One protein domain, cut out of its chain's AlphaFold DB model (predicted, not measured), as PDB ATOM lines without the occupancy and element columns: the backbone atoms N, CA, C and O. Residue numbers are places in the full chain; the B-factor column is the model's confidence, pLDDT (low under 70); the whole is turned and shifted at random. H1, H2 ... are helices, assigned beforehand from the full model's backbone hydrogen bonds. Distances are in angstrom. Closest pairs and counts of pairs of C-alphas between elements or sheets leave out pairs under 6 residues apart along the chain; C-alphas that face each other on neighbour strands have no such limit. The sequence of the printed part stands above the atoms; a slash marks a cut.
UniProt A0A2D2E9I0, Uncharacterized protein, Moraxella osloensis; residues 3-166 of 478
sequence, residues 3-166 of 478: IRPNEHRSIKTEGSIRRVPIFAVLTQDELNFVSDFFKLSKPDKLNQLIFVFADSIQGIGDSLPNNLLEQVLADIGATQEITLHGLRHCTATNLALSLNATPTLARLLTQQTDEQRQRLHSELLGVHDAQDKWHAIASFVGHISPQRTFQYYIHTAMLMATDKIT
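AT A GLANCE: This is residues 3 to 166 of the 478 residues of an uncharacterized protein of Moraxella osloensis (UniProt A0A2D2E9I0). What is the main picture? A cluster of helices is built on long H4: H5 and H7 run alongside it, H6 is set crosswise at its end and H8 packs on H7, while H9 reaches out past H4 at one end of the domain. At the other end H2, the loop of residues 41 to 63 and H3 make a loose, wide arc, with H1 between H2 and H6. What is it made of? The printed part has 164 residues with nine named helices, H1 to H9 in chain order, and no named strand, and its class is all helix. It is compact, with a radius of gyration of the C-alphas of 17.8 A and spans of 57 by 39 by 30 A.

IN THESE COORDINATES: Where is the longest helix? H4, residues 84 to 100, runs 24.2 A from C-alpha 84 at (27.073, 53.973, -40.121) to C-alpha 100 at (3.271, 50.425, -37.270). What comes before it? H1 is residues 22 to 25, H2 is residues 28 to 40 at 18.0 A, and H3 is residues 64 to 75 at 16.5 A. What follows? H5 is residues 103 to 110, H6 residues 114 to 125 at 16.1 A, H7 residues 133 to 141, H8 residues 146 to 152, and H9 residues 157 to 166, ending at C-alpha 166 (-6.301, 52.353, -47.907).

HOW THE PARTS SIT: What touches the hub, H4? H4 and H5 form a helical hairpin, in which H4 touches H5 with residues 94 to 98 alone, at a shallow tilt of 7 degrees, opposite ways, the closest C-alphas being those of Leu 97 and Ala 106 at 5.3 A. H7 touches it at a shallow tilt of 17 degrees, opposite ways, Leu 99 to Lys 133 at 6.7 A between C-alphas. H6 is about perpendicular to it at 82 degrees, with C-alphas of Ser 98 and Arg 117 5.9 A apart. And farther out? H3 only just touches H4, with 3 pairs of C-alphas within 8 A, the closest Asn 66 and Leu 84 at 6.4 A. H8 touches H7, with C-alphas of Ala 138 and Pro 146 5.2 A apart, and H1 touches H6, Ala 24 to Glu 123 at 5.3 A between C-alphas. H2 and H9 touch no helix, but H2 is near H1 and H9 is near H4 and H5. How are the backbones? Every O i to N i+4 pair is within hydrogen-bond range in H2 to H9, and H1 is too short for one.

THE WHOLE: How far does it reach? The C-alphas farthest apart, Asp 55 and Thr 166, are 57.0 A apart. Which link is long, and is there a cut? The link from H2 to H3 is long, 23 residues, and the printed part has no cut. Where is confidence low? Residues 7, 9 to 15, 43 to 47, 53 to 59, 79 and 127 to 131 have a pLDDT under 70; the mean of the printed part is 78.3.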
ATOM      1  N   ILE A   3      23.816  52.468 -22.666       83.75
ATOM      2  CA  ILE A   3      24.571  53.586 -23.232       83.75
ATOM      3  C   ILE A   3      24.547  54.719 -22.211       83.75
ATOM      4  O   ILE A   3      23.473  55.164 -21.813       83.75
ATOM      5  N   ARG A   4      25.727  55.170 -21.781       81.19
ATOM      6  CA  ARG A   4      25.925  56.245 -20.798       81.19
ATOM      7  C   ARG A   4      27.259  56.954 -21.061       81.19
ATOM      8  O   ARG A   4      28.117  56.338 -21.700       81.19
ATOM      9  N   PRO A   5      27.446  58.207 -20.611       76.44
ATOM     10  CA  PRO A   5      28.746  58.859 -20.711       76.44
ATOM     11  C   PRO A   5      29.817  58.050 -19.977       76.44
ATOM     12  O   PRO A   5      29.538  57.384 -18.976       76.44
ATOM     13  N   ASN A   6      31.035  58.097 -20.499       73.31
ATOM     14  CA  ASN A   6      32.221  57.511 -19.887       73.31
ATOM     15  C   ASN A   6      33.427  58.436 -20.107       73.31
ATOM     16  O   ASN A   6      33.309  59.464 -20.774       73.31
ATOM     17  N   GLU A   7      34.582  58.061 -19.561       69.62
ATOM     18  CA  GLU A   7      35.828  58.838 -19.662       69.62
ATOM     19  C   GLU A   7      36.281  59.076 -21.114       69.62
ATOM     20  O   GLU A   7      36.970  60.051 -21.392       69.62
ATOM     21  N   HIS A   8      35.861  58.223 -22.053       70.69
ATOM     22  CA  HIS A   8      36.249  58.301 -23.462       70.69
ATOM     23  C   HIS A   8      35.274  59.108 -24.323       70.69
ATOM     24  O   HIS A   8      35.648  59.598 -25.386       70.69
ATOM     25  N   ARG A   9      34.008  59.222 -23.912       69.00
ATOM     26  CA  ARG A   9      32.976  59.898 -24.692       69.00
ATOM     27  C   ARG A   9      31.921  60.513 -23.787       69.00
ATOM     28  O   ARG A   9      31.133  59.816 -23.139       69.00
ATOM     29  N   SER A  10      31.851  61.838 -23.832       68.56
ATOM     30  CA  SER A  10      30.738  62.586 -23.270       68.56
ATOM     31  C   SER A  10      29.504  62.448 -24.162       68.56
ATOM     32  O   SER A  10      29.575  62.342 -25.392       68.56
ATOM     33  N   ILE A  11      28.338  62.417 -23.528       68.12
ATOM     34  CA  ILE A  11      27.057  62.401 -24.221       68.12
ATOM     35  C   ILE A  11      26.482  63.818 -24.182       68.12
ATOM     36  O   ILE A  11      26.463  64.447 -23.131       68.12
ATOM     37  N   LYS A  12      25.999  64.316 -25.329       60.38
ATOM     38  CA  LYS A  12      25.556  65.713 -25.488       60.38
ATOM     39  C   LYS A  12      24.305  66.086 -24.675       60.38
ATOM     40  O   LYS A  12      24.085  67.266 -24.448       60.38
ATOM     41  N   THR A  13      23.464  65.119 -24.291       63.97
ATOM     42  CA  THR A  13      22.199  65.352 -23.560       63.97
ATOM     43  C   THR A  13      21.841  64.152 -22.680       63.97
ATOM     44  O   THR A  13      22.151  63.019 -23.052       63.97
ATOM     45  N   GLU A  14      21.136  64.365 -21.564       62.94
ATOM     46  CA  GLU A  14      20.662  63.276 -20.688       62.94
ATOM     47  C   GLU A  14      19.771  62.265 -21.427       62.94
ATOM     48  O   GLU A  14      19.921  61.062 -21.235       62.94
ATOM     49  N   GLY A  15      18.940  62.721 -22.374       60.56
ATOM     50  CA  GLY A  15      18.063  61.856 -23.182       60.56
ATOM     51  C   GLY A  15      18.783  60.884 -24.131       60.56
ATOM     52  O   GLY A  15      18.147  60.073 -24.796       60.56
ATOM     53  N   SER A  16      20.111  60.954 -24.224       70.25
ATOM     54  CA  SER A  16      20.925  59.998 -24.981       70.25
ATOM     55  C   SER A  16      21.445  58.834 -24.118       70.25
ATOM     56  O   SER A  16      21.943  57.849 -24.681       70.25
ATOM     57  N   ILE A  17      21.304  58.914 -22.785       81.62
ATOM     58  CA  ILE A  17      21.499  57.786 -21.865       81.62
ATOM     59  C   ILE A  17      20.316  56.836 -22.039       81.62
ATOM     60  O   ILE A  17      19.168  57.237 -21.874       81.62
ATOM     61  N   ARG A  18      20.574  55.575 -22.397       82.38
ATOM     62  CA  ARG A  18      19.489  54.632 -22.705       82.38
ATOM     63  C   ARG A  18      19.883  53.175 -22.573       82.38
ATOM     64  O   ARG A  18      21.048  52.810 -22.733       82.38
ATOM     65  N   ARG A  19      18.882  52.325 -22.360       84.69
ATOM     66  CA  ARG A  19      19.007  50.876 -22.524       84.69
ATOM     67  C   ARG A  19      18.516  50.499 -23.915       84.69
ATOM     68  O   ARG A  19      17.385  50.798 -24.269       84.69
ATOM     69  N   VAL A  20      19.377  49.847 -24.687       87.50
ATOM     70  CA  VAL A  20      19.042  49.302 -26.003       87.50
ATOM     71  C   VAL A  20      18.804  47.796 -25.844       87.50
ATOM     72  O   VAL A  20      19.758  47.075 -25.498       87.50
ATOM     73  N   PRO A  21      17.566  47.309 -26.041       86.56
ATOM     74  CA  PRO A  21      17.240  45.888 -26.017       86.56
ATOM     75  C   PRO A  21      17.681  45.238 -27.333       86.56
ATOM     76  O   PRO A  21      16.881  44.963 -28.215       86.56
ATOM     77  N   ILE A  22      18.991  45.016 -27.481       87.62
ATOM     78  CA  ILE A  22      19.564  44.417 -28.699       87.62
ATOM     79  C   ILE A  22      18.990  43.022 -28.996       87.62
ATOM     80  O   ILE A  22      18.914  42.635 -30.151       87.62
ATOM     81  N   PHE A  23      18.528  42.302 -27.972       86.50
ATOM     82  CA  PHE A  23      17.890  40.995 -28.126       86.50
ATOM     83  C   PHE A  23      16.570  41.053 -28.908       86.50
ATOM     84  O   PHE A  23      16.257  40.086 -29.584       86.50
ATOM     85  N   ALA A  24      15.859  42.186 -28.860       85.31
ATOM     86  CA  ALA A  24      14.573  42.365 -29.533       85.31
ATOM     87  C   ALA A  24      14.707  42.627 -31.036       85.31
ATOM     88  O   ALA A  24      13.760  42.422 -31.789       85.31
ATOM     89  N   VAL A  25      15.864  43.134 -31.471       86.75
ATOM     90  CA  VAL A  25      16.083  43.595 -32.852       86.75
ATOM     91  C   VAL A  25      17.017  42.699 -33.651       86.75
ATOM     92  O   VAL A  25      16.982  42.747 -34.875       86.75
ATOM     93  N   LEU A  26      17.854  41.917 -32.969       87.62
ATOM     94  CA  LEU A  26      18.754  40.961 -33.598       87.62
ATOM     95  C   LEU A  26      18.040  39.622 -33.779       87.62
ATOM     96  O   LEU A  26      17.291  39.171 -32.907       87.62
ATOM     97  N   THR A  27      18.326  38.955 -34.892       83.12
ATOM     98  CA  THR A  27      18.003  37.536 -35.057       83.12
ATOM     99  C   THR A  27      18.721  36.705 -33.990       83.12
ATOM    100  O   THR A  27      19.638  37.180 -33.314       83.12
ATOM    101  N   GLN A  28      18.304  35.449 -33.804       79.12
ATOM    102  CA  GLN A  28      18.942  34.593 -32.803       79.12
ATOM    103  C   GLN A  28      20.433  34.382 -33.101       79.12
ATOM    104  O   GLN A  28      21.246  34.449 -32.182       79.12
ATOM    105  N   ASP A  29      20.793  34.211 -34.373       79.38
ATOM    106  CA  ASP A  29      22.177  34.000 -34.800       79.38
ATOM    107  C   ASP A  29      23.034  35.251 -34.579       79.38
ATOM    108  O   ASP A  29      24.121  35.173 -34.005       79.38
ATOM    109  N   GLU A  30      22.522  36.431 -34.936       86.25
ATOM    110  CA  GLU A  30      23.203  37.704 -34.669       86.25
ATOM    111  C   GLU A  30      23.341  37.968 -33.167       86.25
ATOM    112  O   GLU A  30      24.380  38.440 -32.701       86.25
ATOM    113  N   LEU A  31      22.303  37.660 -32.384       86.19
ATOM    114  CA  LEU A  31      22.339  37.812 -30.934       86.19
ATOM    115  C   LEU A  31      23.377  36.877 -30.310       86.19
ATOM    116  O   LEU A  31      24.103  37.308 -29.413       86.19
ATOM    117  N   ASN A  32      23.468  35.636 -30.791       83.88
ATOM    118  CA  ASN A  32      24.489  34.680 -30.378       83.88
ATOM    119  C   ASN A  32      25.882  35.223 -30.709       83.88
ATOM    120  O   ASN A  32      26.684  35.391 -29.794       83.88
ATOM    121  N   PHE A  33      26.116  35.646 -31.955       84.31
ATOM    122  CA  PHE A  33      27.382  36.241 -32.392       84.31
ATOM    123  C   PHE A  33      27.804  37.444 -31.531       84.31
ATOM    124  O   PHE A  33      28.937  37.527 -31.052       84.31
ATOM    125  N   VAL A  34      26.886  38.379 -31.273       85.44
ATOM    126  CA  VAL A  34      27.164  39.567 -30.451       85.44
ATOM    127  C   VAL A  34      27.394  39.189 -28.985       85.44
ATOM    128  O   VAL A  34      28.287  39.734 -28.329       85.44
ATOM    129  N   SER A  35      26.611  38.250 -28.451       84.81
ATOM    130  CA  SER A  35      26.777  37.720 -27.093       84.81
ATOM    131  C   SER A  35      28.143  37.056 -26.932       84.81
ATOM    132  O   SER A  35      28.846  37.306 -25.950       84.81
ATOM    133  N   ASP A  36      28.560  36.283 -27.929       81.56
ATOM    134  CA  ASP A  36      29.855  35.627 -27.983       81.56
ATOM    135  C   ASP A  36      31.001  36.612 -28.029       81.56
ATOM    136  O   ASP A  36      31.950  36.487 -27.249       81.56
ATOM    137  N   PHE A  37      30.878  37.629 -28.877       83.88
ATOM    138  CA  PHE A  37      31.815  38.731 -28.901       83.88
ATOM    139  C   PHE A  37      31.951  39.345 -27.508       83.88
ATOM    140  O   PHE A  37      33.056  39.384 -26.974       83.88
ATOM    141  N   PHE A  38      30.862  39.743 -26.848       82.25
ATOM    142  CA  PHE A  38      30.952  40.359 -25.520       82.25
ATOM    143  C   PHE A  38      31.515  39.430 -24.438       82.25
ATOM    144  O   PHE A  38      32.243  39.895 -23.558       82.25
ATOM    145  N   LYS A  39      31.218  38.129 -24.492       79.94
ATOM    146  CA  LYS A  39      31.758  37.139 -23.548       79.94
ATOM    147  C   LYS A  39      33.260  36.949 -23.722       79.94
ATOM    148  O   LYS A  39      33.976  36.917 -22.722       79.94
ATOM    149  N   LEU A  40      33.737  36.829 -24.961       74.19
ATOM    150  CA  LEU A  40      35.160  36.652 -25.273       74.19
ATOM    151  C   LEU A  40      35.972  37.926 -25.047       74.19
ATOM    152  O   LEU A  40      37.132  37.857 -24.653       74.19
ATOM    153  N   SER A  41      35.338  39.075 -25.255       73.38
ATOM    154  CA  SER A  41      35.944  40.402 -25.128       73.38
ATOM    155  C   SER A  41      35.813  40.978 -23.717       73.38
ATOM    156  O   SER A  41      36.073  42.163 -23.512       73.38
ATOM    157  N   LYS A  42      35.347  40.185 -22.739       72.19
ATOM    158  CA  LYS A  42      35.138  40.661 -21.371       72.19
ATOM    159  C   LYS A  42      36.495  41.042 -20.766       72.19
ATOM    160  O   LYS A  42      37.332  40.155 -20.590       72.19
ATOM    161  N   PRO A  43      36.713  42.320 -20.429       66.06
ATOM    162  CA  PRO A  43      38.001  42.751 -19.925       66.06
ATOM    163  C   PRO A  43      38.293  42.178 -18.538       66.06
ATOM    164  O   PRO A  43      37.384  41.981 -17.727       66.06
ATOM    165  N   ASP A  44      39.579  41.972 -18.248       63.31
ATOM    166  CA  ASP A  44      40.050  41.507 -16.938       63.31
ATOM    167  C   ASP A  44      39.902  42.598 -15.857       63.31
ATOM    168  O   ASP A  44      39.858  42.296 -14.664       63.31
ATOM    169  N   LYS A  45      39.812  43.877 -16.260       65.81
ATOM    170  CA  LYS A  45      39.648  45.031 -15.363       65.81
ATOM    171  C   LYS A  45      38.343  45.782 -15.628       65.81
ATOM    172  O   LYS A  45      37.893  45.917 -16.765       65.81
ATOM    173  N   LEU A  46      37.775  46.345 -14.561       63.06
ATOM    174  CA  LEU A  46      36.695  47.330 -14.649       63.06
ATOM    175  C   LEU A  46      37.160  48.542 -15.486       63.06
ATOM    176  O   LEU A  46      38.301  48.975 -15.358       63.06
ATOM    177  N   ASN A  47      36.265  49.074 -16.327       66.12
ATOM    178  CA  ASN A  47      36.451  50.249 -17.200       66.12
ATOM    179  C   ASN A  47      37.348  50.093 -18.444       66.12
ATOM    180  O   ASN A  47      37.670  51.089 -19.083       66.12
ATOM    181  N   GLN A  48      37.703  48.877 -18.859       72.19
ATOM    182  CA  GLN A  48      38.362  48.676 -20.157       72.19
ATOM    183  C   GLN A  48      37.364  48.664 -21.329       72.19
ATOM    184  O   GLN A  48      36.233  48.185 -21.209       72.19
ATOM    185  N   LEU A  49      37.806  49.191 -22.475       77.25
ATOM    186  CA  LEU A  49      37.058  49.178 -23.731       77.25
ATOM    187  C   LEU A  49      37.009  47.762 -24.322       77.25
ATOM    188  O   LEU A  49      37.967  47.003 -24.223       77.25
ATOM    189  N   ILE A  50      35.881  47.427 -24.950       78.62
ATOM    190  CA  ILE A  50      35.614  46.094 -25.522       78.62
ATOM    191  C   ILE A  50      35.942  46.059 -27.025       78.62
ATOM    192  O   ILE A  50      36.359  45.038 -27.563       78.62
ATOM    193  N   PHE A  51      35.776  47.194 -27.704       81.50
ATOM    194  CA  PHE A  51      36.130  47.370 -29.110       81.50
ATOM    195  C   PHE A  51      37.527  47.986 -29.201       81.50
ATOM    196  O   PHE A  51      37.679  49.210 -29.189       81.50
ATOM    197  N   VAL A  52      38.538  47.124 -29.244       76.31
ATOM    198  CA  VAL A  52      39.962  47.475 -29.335       76.31
ATOM    199  C   VAL A  52      40.632  46.612 -30.404       76.31
ATOM    200  O   VAL A  52      40.121  45.548 -30.755       76.31
ATOM    201  N   PHE A  53      41.770  47.059 -30.936       68.00
ATOM    202  CA  PHE A  53      42.557  46.227 -31.847       68.00
ATOM    203  C   PHE A  53      43.202  45.043 -31.120       68.00
ATOM    204  O   PHE A  53      43.554  45.137 -29.944       68.00
ATOM    205  N   ALA A  54      43.447  43.953 -31.854       58.78
ATOM    206  CA  ALA A  54      44.119  42.757 -31.340       58.78
ATOM    207  C   ALA A  54      45.586  42.992 -30.914       58.78
ATOM    208  O   ALA A  54      46.256  42.072 -30.469       58.78
ATOM    209  N   ASP A  55      46.118  44.200 -31.032       57.81
ATOM    210  CA  ASP A  55      47.443  44.595 -30.557       57.81
ATOM    211  C   ASP A  55      47.408  45.860 -29.682       57.81
ATOM    212  O   ASP A  55      48.448  46.283 -29.175       57.81
ATOM    213  N   SER A  56      46.231  46.412 -29.365       62.47
ATOM    214  CA  SER A  56      46.094  47.676 -28.633       62.47
ATOM    215  C   SER A  56      45.086  47.603 -27.485       62.47
ATOM    216  O   SER A  56      44.202  46.757 -27.448       62.47
ATOM    217  N   ILE A  57      45.252  48.495 -26.506       63.03
ATOM    218  CA  ILE A  57      44.272  48.755 -25.431       63.03
ATOM    219  C   ILE A  57      43.461  50.024 -25.763       63.03
ATOM    220  O   ILE A  57      42.457  50.323 -25.120       63.03
ATOM    221  N   GLN A  58      43.883  50.783 -26.780       68.25
ATOM    222  CA  GLN A  58      43.146  51.948 -27.247       68.25
ATOM    223  C   GLN A  58      41.879  51.510 -27.978       68.25
ATOM    224  O   GLN A  58      41.872  50.519 -28.713       68.25
ATOM    225  N   GLY A  59      40.813  52.281 -27.770       69.75
ATOM    226  CA  GLY A  59      39.577  52.120 -28.516       69.75
ATOM    227  C   GLY A  59      39.813  52.248 -30.013       69.75
ATOM    228  O   GLY A  59      40.710  52.964 -30.459       69.75
ATOM    229  N   ILE A  60      38.979  51.563 -30.783       79.12
ATOM    230  CA  ILE A  60      38.916  51.760 -32.227       79.12
ATOM    231  C   ILE A  60      38.620  53.245 -32.514       79.12
ATOM    232  O   ILE A  60      37.687  53.810 -31.945       79.12
ATOM    233  N   GLY A  61      39.430  53.881 -33.368       74.81
ATOM    234  CA  GLY A  61      39.250  55.288 -33.740       74.81
ATOM    235  C   GLY A  61      37.953  55.526 -34.521       74.81
ATOM    236  O   GLY A  61      37.503  54.646 -35.250       74.81
ATOM    237  N   ASP A  62      37.374  56.725 -34.410       72.31
ATOM    238  CA  ASP A  62      36.038  57.050 -34.946       72.31
ATOM    239  C   ASP A  62      35.891  56.861 -36.472       72.31
ATOM    240  O   ASP A  62      34.786  56.617 -36.960       72.31
ATOM    241  N   SER A  63      36.984  56.962 -37.236       80.44
ATOM    242  CA  SER A  63      36.975  56.786 -38.695       80.44
ATOM    243  C   SER A  63      37.037  55.323 -39.137       80.44
ATOM    244  O   SER A  63      36.458  54.984 -40.167       80.44
ATOM    245  N   LEU A  64      37.682  54.438 -38.364       83.31
ATOM    246  CA  LEU A  64      37.923  53.055 -38.787       83.31
ATOM    247  C   LEU A  64      36.623  52.293 -39.098       83.31
ATOM    248  O   LEU A  64      36.577  51.650 -40.143       83.31
ATOM    249  N   PRO A  65      35.561  52.360 -38.271       84.50
ATOM    250  CA  PRO A  65      34.323  51.652 -38.568       84.50
ATOM    251  C   PRO A  65      33.671  52.080 -39.890       84.50
ATOM    252  O   PRO A  65      33.083  51.240 -40.562       84.50
ATOM    253  N   ASN A  66      33.780  53.359 -40.280       83.50
ATOM    254  CA  ASN A  66      33.265  53.820 -41.574       83.50
ATOM    255  C   ASN A  66      34.151  53.329 -42.723       83.50
ATOM    256  O   ASN A  66      33.621  52.797 -43.688       83.50
ATOM    257  N   ASN A  67      35.477  53.406 -42.585       84.44
ATOM    258  CA  ASN A  67      36.399  52.910 -43.612       84.44
ATOM    259  C   ASN A  67      36.231  51.400 -43.849       84.44
ATOM    260  O   ASN A  67      36.265  50.937 -44.984       84.44
ATOM    261  N   LEU A  68      36.034  50.621 -42.778       85.69
ATOM    262  CA  LEU A  68      35.778  49.185 -42.885       85.69
ATOM    263  C   LEU A  68      34.436  48.914 -43.575       85.69
ATOM    264  O   LEU A  68      34.346  48.014 -44.403       85.69
ATOM    265  N   LEU A  69      33.403  49.699 -43.255       86.12
ATOM    266  CA  LEU A  69      32.114  49.603 -43.931       86.12
ATOM    267  C   LEU A  69      32.259  49.907 -45.430       86.12
ATOM    268  O   LEU A  69      31.755  49.141 -46.238       86.12
ATOM    269  N   GLU A  70      32.982  50.963 -45.806       85.50
ATOM    270  CA  GLU A  70      33.255  51.301 -47.210       85.50
ATOM    271  C   GLU A  70      33.962  50.164 -47.957       85.50
ATOM    272  O   GLU A  70      33.578  49.842 -49.078       85.50
ATOM    273  N   GLN A  71      34.944  49.510 -47.327       83.12
ATOM    274  CA  GLN A  71      35.629  48.348 -47.905       83.12
ATOM    275  C   GLN A  71      34.674  47.174 -48.131       83.12
ATOM    276  O   GLN A  71      34.593  46.662 -49.242       83.12
ATOM    277  N   VAL A  72      33.892  46.802 -47.112       83.31
ATOM    278  CA  VAL A  72      32.906  45.715 -47.229       83.31
ATOM    279  C   VAL A  72      31.892  46.013 -48.333       83.31
ATOM    280  O   VAL A  72      31.526  45.123 -49.095       83.31
ATOM    281  N   LEU A  73      31.445  47.265 -48.443       81.25
ATOM    282  CA  LEU A  73      30.514  47.704 -49.479       81.25
ATOM    283  C   LEU A  73      31.127  47.635 -50.880       81.25
ATOM    284  O   LEU A  73      30.449  47.201 -51.812       81.25
ATOM    285  N   ALA A  74      32.395  48.022 -51.026       78.06
ATOM    286  CA  ALA A  74      33.123  47.899 -52.282       78.06
ATOM    287  C   ALA A  74      33.265  46.428 -52.705       78.06
ATOM    288  O   ALA A  74      32.998  46.103 -53.862       78.06
ATOM    289  N   ASP A  75      33.592  45.540 -51.764       75.06
ATOM    290  CA  ASP A  75      33.765  44.104 -52.015       75.06
ATOM    291  C   ASP A  75      32.468  43.428 -52.489       75.06
ATOM    292  O   ASP A  75      32.503  42.536 -53.336       75.06
ATOM    293  N   ILE A  76      31.307  43.873 -51.993       78.50
ATOM    294  CA  ILE A  76      29.993  43.371 -52.435       78.50
ATOM    295  C   ILE A  76      29.415  44.135 -53.641       78.50
ATOM    296  O   ILE A  76      28.282  43.874 -54.046       78.50
ATOM    297  N   GLY A  77      30.163  45.084 -54.214       73.56
ATOM    298  CA  GLY A  77      29.749  45.856 -55.389       73.56
ATOM    299  C   GLY A  77      28.628  46.867 -55.130       73.56
ATOM    300  O   GLY A  77      27.893  47.227 -56.053       73.56
ATOM    301  N   ALA A  78      28.463  47.328 -53.887       73.75
ATOM    302  CA  ALA A  78      27.476  48.348 -53.561       73.75
ATOM    303  C   ALA A  78      27.892  49.705 -54.152       73.75
ATOM    304  O   ALA A  78      28.983  50.211 -53.908       73.75
ATOM    305  N   THR A  79      26.997  50.319 -54.924       66.44
ATOM    306  CA  THR A  79      27.241  51.599 -55.612       66.44
ATOM    307  C   THR A  79      26.748  52.818 -54.833       66.44
ATOM    308  O   THR A  79      26.921  53.951 -55.276       66.44
ATOM    309  N   GLN A  80      26.096  52.599 -53.689       71.88
ATOM    310  CA  GLN A  80      25.502  53.650 -52.868       71.88
ATOM    311  C   GLN A  80      26.414  54.006 -51.695       71.88
ATOM    312  O   GLN A  80      26.968  53.122 -51.043       71.88
ATOM    313  N   GLU A  81      26.502  55.297 -51.376       74.06
ATOM    314  CA  GLU A  81      27.167  55.772 -50.162       74.06
ATOM    315  C   GLU A  81      26.357  55.359 -48.923       74.06
ATOM    316  O   GLU A  81      25.379  56.007 -48.539       74.06
ATOM    317  N   ILE A  82      26.754  54.257 -48.286       82.00
ATOM    318  CA  ILE A  82      26.163  53.792 -47.030       82.00
ATOM    319  C   ILE A  82      27.125  54.120 -45.890       82.00
ATOM    320  O   ILE A  82      28.263  53.667 -45.849       82.00
ATOM    321  N   THR A  83      26.636  54.895 -44.923       84.62
ATOM    322  CA  THR A  83      27.386  55.267 -43.716       84.62
ATOM    323  C   THR A  83      26.812  54.572 -42.486       84.62
ATOM    324  O   THR A  83      25.636  54.201 -42.457       84.62
ATOM    325  N   LEU A  84      27.586  54.485 -41.400       85.06
ATOM    326  CA  LEU A  84      27.073  53.973 -40.121       85.06
ATOM    327  C   LEU A  84      25.901  54.803 -39.582       85.06
ATOM    328  O   LEU A  84      24.994  54.278 -38.932       85.06
ATOM    329  N   HIS A  85      25.888  56.108 -39.867       83.19
ATOM    330  CA  HIS A  85      24.739  56.948 -39.552       83.19
ATOM    331  C   HIS A  85      23.523  56.572 -40.409       83.19
ATOM    332  O   HIS A  85      22.423  56.449 -39.875       83.19
ATOM    333  N   GLY A  86      23.728  56.304 -41.701       83.62
ATOM    334  CA  GLY A  86      22.718  55.752 -42.606       83.62
ATOM    335  C   GLY A  86      22.130  54.426 -42.112       83.62
ATOM    336  O   GLY A  86      20.914  54.260 -42.111       83.62
ATOM    337  N   LEU A  87      22.949  53.515 -41.577       86.69
ATOM    338  CA  LEU A  87      22.455  52.262 -40.984       86.69
ATOM    339  C   LEU A  87      21.553  52.500 -39.764       86.69
ATOM    340  O   LEU A  87      20.574  51.779 -39.555       86.69
ATOM    341  N   ARG A  88      21.813  53.556 -38.981       86.31
ATOM    342  CA  ARG A  88      20.912  53.979 -37.897       86.31
ATOM    343  C   ARG A  88      19.576  54.509 -38.436       86.31
ATOM    344  O   ARG A  88      18.546  54.221 -37.827       86.31
ATOM    345  N   HIS A  89      19.575  55.231 -39.562       83.81
ATOM    346  CA  HIS A  89      18.351  55.626 -40.291       83.81
ATOM    347  C   HIS A  89      17.562  54.422 -40.779       83.81
ATOM    348  O   HIS A  89      16.363  54.328 -40.510       83.81
ATOM    349  N   CYS A  90      18.248  53.467 -41.401       84.94
ATOM    350  CA  CYS A  90      17.655  52.214 -41.848       84.94
ATOM    351  C   CYS A  90      17.014  51.453 -40.678       84.94
ATOM    352  O   CYS A  90      15.841  51.097 -40.737       84.94
ATOM    353  N   THR A  91      17.727  51.317 -39.555       88.56
ATOM    354  CA  THR A  91      17.209  50.654 -38.347       88.56
ATOM    355  C   THR A  91      15.943  51.334 -37.825       88.56
ATOM    356  O   THR A  91      14.945  50.673 -37.553       88.56
ATOM    357  N   ALA A  92      15.953  52.664 -37.703       89.38
ATOM    358  CA  ALA A  92      14.799  53.425 -37.230       89.38
ATOM    359  C   ALA A  92      13.589  53.295 -38.169       89.38
ATOM    360  O   ALA A  92      12.460  53.134 -37.706       89.38
ATOM    361  N   THR A  93      13.832  53.333 -39.483       86.25
ATOM    362  CA  THR A  93      12.808  53.155 -40.517       86.25
ATOM    363  C   THR A  93      12.223  51.744 -40.488       86.25
ATOM    364  O   THR A  93      11.002  51.597 -40.505       86.25
ATOM    365  N   ASN A  94      13.064  50.714 -40.377       89.00
ATOM    366  CA  ASN A  94      12.621  49.324 -40.307       89.00
ATOM    367  C   ASN A  94      11.814  49.070 -39.034       89.00
ATOM    368  O   ASN A  94      10.720  48.530 -39.120       89.00
ATOM    369  N   LEU A  95      12.265  49.558 -37.872       90.88
ATOM    370  CA  LEU A  95      11.484  49.486 -36.631       90.88
ATOM    371  C   LEU A  95      10.118  50.168 -36.773       90.88
ATOM    372  O   LEU A  95       9.105  49.626 -36.332       90.88
ATOM    373  N   ALA A  96      10.071  51.341 -37.407       89.69
ATOM    374  CA  ALA A  96       8.820  52.044 -37.652       89.69
ATOM    375  C   ALA A  96       7.862  51.228 -38.531       89.69
ATOM    376  O   ALA A  96       6.689  51.097 -38.174       89.69
ATOM    377  N   LEU A  97       8.368  50.642 -39.620       86.44
ATOM    378  CA  LEU A  97       7.606  49.769 -40.511       86.44
ATOM    379  C   LEU A  97       7.102  48.523 -39.778       86.44
ATOM    380  O   LEU A  97       5.907  48.250 -39.782       86.44
ATOM    381  N   SER A  98       7.972  47.800 -39.084       89.12
ATOM    382  CA  SER A  98       7.614  46.547 -38.415       89.12
ATOM    383  C   SER A  98       6.590  46.742 -37.296       89.12
ATOM    384  O   SER A  98       5.690  45.916 -37.114       89.12
ATOM    385  N   LEU A  99       6.675  47.860 -36.571       88.62
ATOM    386  CA  LEU A  99       5.778  48.144 -35.453       88.62
ATOM    387  C   LEU A  99       4.449  48.782 -35.875       88.62
ATOM    388  O   LEU A  99       3.434  48.549 -35.221       88.62
ATOM    389  N   ASN A 100       4.429  49.580 -36.946       86.50
ATOM    390  CA  ASN A 100       3.271  50.425 -37.270       86.50
ATOM    391  C   ASN A 100       2.642  50.132 -38.636       86.50
ATOM    392  O   ASN A 100       1.443  50.380 -38.817       86.50
ATOM    393  N   ALA A 101       3.407  49.605 -39.593       82.75
ATOM    394  CA  ALA A 101       2.881  49.235 -40.897       82.75
ATOM    395  C   ALA A 101       2.065  47.942 -40.822       82.75
ATOM    396  O   ALA A 101       2.035  47.214 -39.822       82.75
ATOM    397  N   THR A 102       1.359  47.663 -41.906       78.31
ATOM    398  CA  THR A 102       0.624  46.410 -42.034       78.31
ATOM    399  C   THR A 102       1.595  45.274 -42.346       78.31
ATOM    400  O   THR A 102       2.662  45.535 -42.909       78.31
ATOM    401  N   PRO A 103       1.277  44.019 -41.972       78.31
ATOM    402  CA  PRO A 103       2.190  42.895 -42.175       78.31
ATOM    403  C   PRO A 103       2.707  42.800 -43.616       78.31
ATOM    404  O   PRO A 103       3.902  42.625 -43.840       78.31
ATOM    405  N   THR A 104       1.826  43.015 -44.595       73.62
ATOM    406  CA  THR A 104       2.174  43.006 -46.018       73.62
ATOM    407  C   THR A 104       3.189  44.090 -46.379       73.62
ATOM    408  O   THR A 104       4.196  43.787 -47.016       73.62
ATOM    409  N   LEU A 105       2.958  45.339 -45.958       74.62
ATOM    410  CA  LEU A 105       3.867  46.450 -46.249       74.62
ATOM    411  C   LEU A 105       5.214  46.287 -45.529       74.62
ATOM    412  O   LEU A 105       6.264  46.529 -46.124       74.62
ATOM    413  N   ALA A 106       5.190  45.850 -44.267       78.44
ATOM    414  CA  ALA A 106       6.398  45.597 -43.491       78.44
ATOM    415  C   ALA A 106       7.259  44.513 -44.151       78.44
ATOM    416  O   ALA A 106       8.443  44.745 -44.392       78.44
ATOM    417  N   ARG A 107       6.669  43.371 -44.522       76.44
ATOM    418  CA  ARG A 107       7.377  42.279 -45.203       76.44
ATOM    419  C   ARG A 107       7.958  42.717 -46.546       76.44
ATOM    420  O   ARG A 107       9.103  42.395 -46.835       76.44
ATOM    421  N   LEU A 108       7.213  43.492 -47.337       71.56
ATOM    422  CA  LEU A 108       7.679  43.972 -48.643       71.56
ATOM    423  C   LEU A 108       8.938  44.847 -48.536       71.56
ATOM    424  O   LEU A 108       9.816  44.761 -49.387       71.56
ATOM    425  N   LEU A 109       9.014  45.702 -47.514       72.25
ATOM    426  CA  LEU A 109      10.082  46.700 -47.395       72.25
ATOM    427  C   LEU A 109      11.239  46.275 -46.490       72.25
ATOM    428  O   LEU A 109      12.354  46.749 -46.678       72.25
ATOM    429  N   THR A 110      10.981  45.416 -45.507       76.75
ATOM    430  CA  THR A 110      11.986  44.991 -44.517       76.75
ATOM    431  C   THR A 110      12.421  43.541 -44.691       76.75
ATOM    432  O   THR A 110      13.389  43.133 -44.060       76.75
ATOM    433  N   GLN A 111      11.700  42.762 -45.506       75.75
ATOM    434  CA  GLN A 111      11.875  41.312 -45.665       75.75
ATOM    435  C   GLN A 111      11.712  40.508 -44.363       75.75
ATOM    436  O   GLN A 111      12.029  39.322 -44.327       75.75
ATOM    437  N   GLN A 112      11.179  41.117 -43.299       75.06
ATOM    438  CA  GLN A 112      10.926  40.416 -42.045       75.06
ATOM    439  C   GLN A 112       9.741  39.456 -42.158       75.06
ATOM    440  O   GLN A 112       8.721  39.766 -42.786       75.06
ATOM    441  N   THR A 113       9.857  38.308 -41.490       80.62
ATOM    442  CA  THR A 113       8.750  37.359 -41.337       80.62
ATOM    443  C   THR A 113       7.728  37.869 -40.320       80.62
ATOM    444  O   THR A 113       8.013  38.727 -39.476       80.62
ATOM    445  N   ASP A 114       6.508  37.332 -40.373       78.50
ATOM    446  CA  ASP A 114       5.466  37.693 -39.409       78.50
ATOM    447  C   ASP A 114       5.840  37.289 -37.970       78.50
ATOM    448  O   ASP A 114       5.526  38.023 -37.033       78.50
ATOM    449  N   GLU A 115       6.585  36.195 -37.799       84.12
ATOM    450  CA  GLU A 115       7.118  35.732 -36.509       84.12
ATOM    451  C   GLU A 115       8.162  36.702 -35.946       84.12
ATOM    452  O   GLU A 115       8.074  37.104 -34.786       84.12
ATOM    453  N   GLN A 116       9.118  37.142 -36.775       84.19
ATOM    454  CA  GLN A 116      10.113  38.147 -36.385       84.19
ATOM    455  C   GLN A 116       9.436  39.450 -35.959       84.19
ATOM    456  O   GLN A 116       9.817  40.062 -34.961       84.19
ATOM    457  N   ARG A 117       8.387  39.853 -36.683       85.69
ATOM    458  CA  ARG A 117       7.599  41.038 -36.351       85.69
ATOM    459  C   ARG A 117       6.870  40.866 -35.020       85.69
ATOM    460  O   ARG A 117       6.958  41.749 -34.176       85.69
ATOM    461  N   GLN A 118       6.181  39.747 -34.802       86.12
ATOM    462  CA  GLN A 118       5.493  39.474 -33.534       86.12
ATOM    463  C   GLN A 118       6.457  39.455 -32.347       86.12
ATOM    464  O   GLN A 118       6.163  40.067 -31.321       86.12
ATOM    465  N   ARG A 119       7.626  38.827 -32.510       86.75
ATOM    466  CA  ARG A 119       8.695  38.836 -31.509       86.75
ATOM    467  C   ARG A 119       9.172  40.253 -31.205       86.75
ATOM    468  O   ARG A 119       9.286  40.620 -30.043       86.75
ATOM    469  N   LEU A 120       9.398  41.073 -32.231       88.06
ATOM    470  CA  LEU A 120       9.781  42.471 -32.041       88.06
ATOM    471  C   LEU A 120       8.712  43.246 -31.253       88.06
ATOM    472  O   LEU A 120       9.058  44.024 -30.367       88.06
ATOM    473  N   HIS A 121       7.425  43.040 -31.553       87.25
ATOM    474  CA  HIS A 121       6.330  43.662 -30.798       87.25
ATOM    475  C   HIS A 121       6.361  43.242 -29.326       87.25
ATOM    476  O   HIS A 121       6.381  44.114 -28.459       87.25
ATOM    477  N   SER A 122       6.421  41.941 -29.033       86.06
ATOM    478  CA  SER A 122       6.390  41.447 -27.652       86.06
ATOM    479  C   SER A 122       7.641  41.826 -26.853       86.06
ATOM    480  O   SER A 122       7.534  42.233 -25.698       86.06
ATOM    481  N   GLU A 123       8.828  41.750 -27.458       85.56
ATOM    482  CA  GLU A 123      10.098  41.998 -26.772       85.56
ATOM    483  C   GLU A 123      10.421  43.489 -26.615       85.56
ATOM    484  O   GLU A 123      11.060  43.873 -25.633       85.56
ATOM    485  N   LEU A 124       9.989  44.345 -27.552       85.50
ATOM    486  CA  LEU A 124      10.256  45.785 -27.483       85.50
ATOM    487  C   LEU A 124       9.179  46.557 -26.713       85.50
ATOM    488  O   LEU A 124       9.512  47.518 -26.019       85.50
ATOM    489  N   LEU A 125       7.907  46.175 -26.856       82.50
ATOM    490  CA  LEU A 125       6.776  46.890 -26.253       82.50
ATOM    491  C   LEU A 125       6.290  46.243 -24.949       82.50
ATOM    492  O   LEU A 125       5.627  46.895 -24.140       82.50
ATOM    493  N   GLY A 126       6.626  44.971 -24.717       75.31
ATOM    494  CA  GLY A 126       6.125  44.219 -23.571       75.31
ATOM    495  C   GLY A 126       4.609  44.025 -23.649       75.31
ATOM    496  O   GLY A 126       4.082  43.545 -24.647       75.31
ATOM    497  N   VAL A 127       3.902  44.393 -22.577       64.38
ATOM    498  CA  VAL A 127       2.447  44.177 -22.423       64.38
ATOM    499  C   VAL A 127       1.612  45.351 -22.981       64.38
ATOM    500  O   VAL A 127       0.385  45.297 -22.980       64.38
ATOM    501  N   HIS A 128       2.242  46.427 -23.465       60.75
ATOM    502  CA  HIS A 128       1.555  47.654 -23.892       60.75
ATOM    503  C   HIS A 128       1.553  47.806 -25.424       60.75
ATOM    504  O   HIS A 128       2.609  47.929 -26.030       60.75
ATOM    505  N   ASP A 129       0.378  47.832 -26.072       63.59
ATOM    506  CA  ASP A 129       0.290  47.690 -27.543       63.59
ATOM    507  C   ASP A 129      -0.185  48.949 -28.321       63.59
ATOM    508  O   ASP A 129      -0.079  49.005 -29.546       63.59
ATOM    509  N   ALA A 130      -0.676  50.019 -27.681       55.78
ATOM    510  CA  ALA A 130      -1.401  51.065 -28.433       55.78
ATOM    511  C   ALA A 130      -0.664  52.405 -28.662       55.78
ATOM    512  O   ALA A 130      -0.648  52.885 -29.795       55.78
ATOM    513  N   GLN A 131      -0.058  53.034 -27.643       58.34
ATOM    514  CA  GLN A 131       0.505  54.402 -27.765       58.34
ATOM    515  C   GLN A 131       2.031  54.483 -27.623       58.34
ATOM    516  O   GLN A 131       2.654  55.422 -28.123       58.34
ATOM    517  N   ASP A 132       2.657  53.457 -27.054       71.81
ATOM    518  CA  ASP A 132       4.076  53.505 -26.705       71.81
ATOM    519  C   ASP A 132       5.015  53.158 -27.865       71.81
ATOM    520  O   ASP A 132       6.222  53.328 -27.741       71.81
ATOM    521  N   LYS A 133       4.499  52.749 -29.034       87.31
ATOM    522  CA  LYS A 133       5.310  52.315 -30.193       87.31
ATOM    523  C   LYS A 133       6.275  53.391 -30.679       87.31
ATOM    524  O   LYS A 133       7.472  53.155 -30.825       87.31
ATOM    525  N   TRP A 134       5.773  54.602 -30.896       86.94
ATOM    526  CA  TRP A 134       6.599  55.710 -31.378       86.94
ATOM    527  C   TRP A 134       7.587  56.200 -30.320       86.94
ATOM    528  O   TRP A 134       8.716  56.568 -30.653       86.94
ATOM    529  N   HIS A 135       7.188  56.162 -29.047       87.00
ATOM    530  CA  HIS A 135       8.071  56.470 -27.926       87.00
ATOM    531  C   HIS A 135       9.142  55.392 -27.725       87.00
ATOM    532  O   HIS A 135      10.289  55.738 -27.439       87.00
ATOM    533  N   ALA A 136       8.825  54.117 -27.955       86.94
ATOM    534  CA  ALA A 136       9.770  53.007 -27.922       86.94
ATOM    535  C   ALA A 136      10.825  53.159 -29.023       86.94
ATOM    536  O   ALA A 136      12.018  53.079 -28.737       86.94
ATOM    537  N   ILE A 137      10.414  53.494 -30.254       89.00
ATOM    538  CA  ILE A 137      11.352  53.776 -31.354       89.00
ATOM    539  C   ILE A 137      12.231  54.984 -31.006       89.00
ATOM    540  O   ILE A 137      13.453  54.907 -31.134       89.00
ATOM    541  N   ALA A 138      11.641  56.087 -30.528       87.38
ATOM    542  CA  ALA A 138      12.391  57.278 -30.127       87.38
ATOM    543  C   ALA A 138      13.416  56.967 -29.026       87.38
ATOM    544  O   ALA A 138      14.590  57.309 -29.164       87.38
ATOM    545  N   SER A 139      13.004  56.235 -27.992       85.12
ATOM    546  CA  SER A 139      13.877  55.802 -26.900       85.12
ATOM    547  C   SER A 139      15.002  54.906 -27.405       85.12
ATOM    548  O   SER A 139      16.158  55.120 -27.047       85.12
ATOM    549  N   PHE A 140      14.699  53.955 -28.294       87.75
ATOM    550  CA  PHE A 140      15.677  53.043 -28.888       87.75
ATOM    551  C   PHE A 140      16.773  53.810 -29.637       87.75
ATOM    552  O   PHE A 140      17.974  53.597 -29.416       87.75
ATOM    553  N   VAL A 141      16.373  54.772 -30.474       86.56
ATOM    554  CA  VAL A 141      17.318  55.601 -31.225       86.56
ATOM    555  C   VAL A 141      17.914  56.731 -30.386       86.56
ATOM    556  O   VAL A 141      18.792  57.418 -30.885       86.56
ATOM    557  N   GLY A 142      17.526  56.929 -29.125       85.31
ATOM    558  CA  GLY A 142      18.091  57.963 -28.247       85.31
ATOM    559  C   GLY A 142      17.590  59.377 -28.535       85.31
ATOM    560  O   GLY A 142      18.361  60.337 -28.490       85.31
ATOM    561  N   HIS A 143      16.308  59.499 -28.867       85.44
ATOM    562  CA  HIS A 143      15.582  60.753 -28.983       85.44
ATOM    563  C   HIS A 143      14.603  60.933 -27.830       85.44
ATOM    564  O   HIS A 143      13.910  60.002 -27.435       85.44
ATOM    565  N   ILE A 144      14.493  62.175 -27.359       79.56
ATOM    566  CA  ILE A 144      13.577  62.550 -26.277       79.56
ATOM    567  C   ILE A 144      12.100  62.484 -26.691       79.56
ATOM    568  O   ILE A 144      11.227  62.339 -25.843       79.56
ATOM    569  N   SER A 145      11.807  62.599 -27.991       82.50
ATOM    570  CA  SER A 145      10.439  62.574 -28.502       82.50
ATOM    571  C   SER A 145      10.344  61.923 -29.886       82.50
ATOM    572  O   SER A 145      11.285  62.019 -30.686       82.50
ATOM    573  N   PRO A 146       9.185  61.320 -30.214       85.19
ATOM    574  CA  PRO A 146       8.894  60.822 -31.553       85.19
ATOM    575  C   PRO A 146       9.041  61.874 -32.646       85.19
ATOM    576  O   PRO A 146       9.520  61.548 -33.726       85.19
ATOM    577  N   GLN A 147       8.692  63.136 -32.374       85.00
ATOM    578  CA  GLN A 147       8.772  64.227 -33.353       85.00
ATOM    579  C   GLN A 147      10.172  64.335 -33.971       85.00
ATOM    580  O   GLN A 147      10.309  64.426 -35.189       85.00
ATOM    581  N   ARG A 148      11.219  64.245 -33.141       79.56
ATOM    582  CA  ARG A 148      12.607  64.274 -33.614       79.56
ATOM    583  C   ARG A 148      12.938  63.038 -34.453       79.56
ATOM    584  O   ARG A 148      13.662  63.124 -35.437       79.56
ATOM    585  N   THR A 149      12.395  61.882 -34.094       81.69
ATOM    586  CA  THR A 149      12.567  60.644 -34.866       81.69
ATOM    587  C   THR A 149      11.878  60.724 -36.228       81.69
ATOM    588  O   THR A 149      12.490  60.357 -37.224       81.69
ATOM    589  N   PHE A 150      10.665  61.273 -36.305       80.69
ATOM    590  CA  PHE A 150       9.969  61.502 -37.575       80.69
ATOM    591  C   PHE A 150      10.717  62.482 -38.477       80.69
ATOM    592  O   PHE A 150      10.893  62.205 -39.657       80.69
ATOM    593  N   GLN A 151      11.191  63.599 -37.920       76.06
ATOM    594  CA  GLN A 151      11.877  64.630 -38.697       76.06
ATOM    595  C   GLN A 151      13.187  64.130 -39.311       76.06
ATOM    596  O   GLN A 151      13.510  64.494 -40.440       76.06
ATOM    597  N   TYR A 152      13.950  63.338 -38.558       72.62
ATOM    598  CA  TYR A 152      15.311  62.993 -38.952       72.62
ATOM    599  C   TYR A 152      15.471  61.567 -39.471       72.62
ATOM    600  O   TYR A 152      16.389  61.368 -40.246       72.62
ATOM    601  N   TYR A 153      14.637  60.600 -39.065       73.69
ATOM    602  CA  TYR A 153      14.907  59.172 -39.298       73.69
ATOM    603  C   TYR A 153      13.805  58.402 -40.036       73.69
ATOM    604  O   TYR A 153      14.117  57.391 -40.657       73.69
ATOM    605  N   ILE A 154      12.531  58.807 -39.956       72.50
ATOM    606  CA  ILE A 154      11.410  58.018 -40.507       72.50
ATOM    607  C   ILE A 154      10.871  58.681 -41.776       72.50
ATOM    608  O   ILE A 154       9.913  59.452 -41.742       72.50
ATOM    609  N   HIS A 155      11.450  58.329 -42.924       70.50
ATOM    610  CA  HIS A 155      10.997  58.829 -44.229       70.50
ATOM    611  C   HIS A 155       9.805  58.047 -44.813       70.50
ATOM    612  O   HIS A 155       9.162  58.499 -45.755       70.50
ATOM    613  N   THR A 156       9.452  56.899 -44.227       72.56
ATOM    614  CA  THR A 156       8.347  56.032 -44.680       72.56
ATOM    615  C   THR A 156       6.998  56.359 -44.034       72.56
ATOM    616  O   THR A 156       6.004  55.680 -44.297       72.56
ATOM    617  N   ALA A 157       6.924  57.409 -43.210       74.81
ATOM    618  CA  ALA A 157       5.718  57.787 -42.470       74.81
ATOM    619  C   ALA A 157       4.494  57.985 -43.378       74.81
ATOM    620  O   ALA A 157       3.426  57.439 -43.105       74.81
ATOM    621  N   MET A 158       4.664  58.708 -44.490       71.38
ATOM    622  CA  MET A 158       3.582  58.960 -45.447       71.38
ATOM    623  C   MET A 158       3.096  57.674 -46.122       71.38
ATOM    624  O   MET A 158       1.899  57.502 -46.344       71.38
ATOM    625  N   LEU A 159       4.015  56.752 -46.418       71.75
ATOM    626  CA  LEU A 159       3.681  55.464 -47.013       71.75
ATOM    627  C   LEU A 159       2.850  54.615 -46.042       71.75
ATOM    628  O   LEU A 159       1.793  54.121 -46.425       71.75
ATOM    629  N   MET A 160       3.272  54.524 -44.776       78.56
ATOM    630  CA  MET A 160       2.518  53.822 -43.731       78.56
ATOM    631  C   MET A 160       1.146  54.451 -43.480       78.56
ATOM    632  O   MET A 160       0.158  53.735 -43.337       78.56
ATOM    633  N   ALA A 161       1.065  55.784 -43.451       75.75
ATOM    634  CA  ALA A 161      -0.203  56.490 -43.299       75.75
ATOM    635  C   ALA A 161      -1.144  56.194 -44.474       75.75
ATOM    636  O   ALA A 161      -2.313  55.882 -44.263       75.75
ATOM    637  N   THR A 162      -0.623  56.221 -45.703       70.62
ATOM    638  CA  THR A 162      -1.400  55.916 -46.909       70.62
ATOM    639  C   THR A 162      -1.903  54.474 -46.891       70.62
ATOM    640  O   THR A 162      -3.082  54.253 -47.142       70.62
ATOM    641  N   ASP A 163      -1.058  53.507 -46.529       72.00
ATOM    642  CA  ASP A 163      -1.433  52.093 -46.387       72.00
ATOM    643  C   ASP A 163      -2.497  51.863 -45.300       72.00
ATOM    644  O   ASP A 163      -3.439  51.097 -45.479       72.00
ATOM    645  N   LYS A 164      -2.430  52.585 -44.178       76.50
ATOM    646  CA  LYS A 164      -3.497  52.536 -43.167       76.50
ATOM    647  C   LYS A 164      -4.802  53.145 -43.678       76.50
ATOM    648  O   LYS A 164      -5.866  52.584 -43.428       76.50
ATOM    649  N   ILE A 165      -4.731  54.255 -44.413       75.56
ATOM    650  CA  ILE A 165      -5.904  54.894 -45.026       75.56
ATOM    651  C   ILE A 165      -6.537  53.977 -46.078       75.56
ATOM    652  O   ILE A 165      -7.760  53.895 -46.137       75.56
ATOM    653  N   THR A 166      -5.747  53.259 -46.887       70.50
ATOM    654  CA  THR A 166      -6.301  52.353 -47.907       70.50
ATOM    655  C   THR A 166      -7.062  51.176 -47.304       70.50
ATOM    656  O   THR A 166      -7.960  50.645 -47.956       70.50
TER     657      THR A 166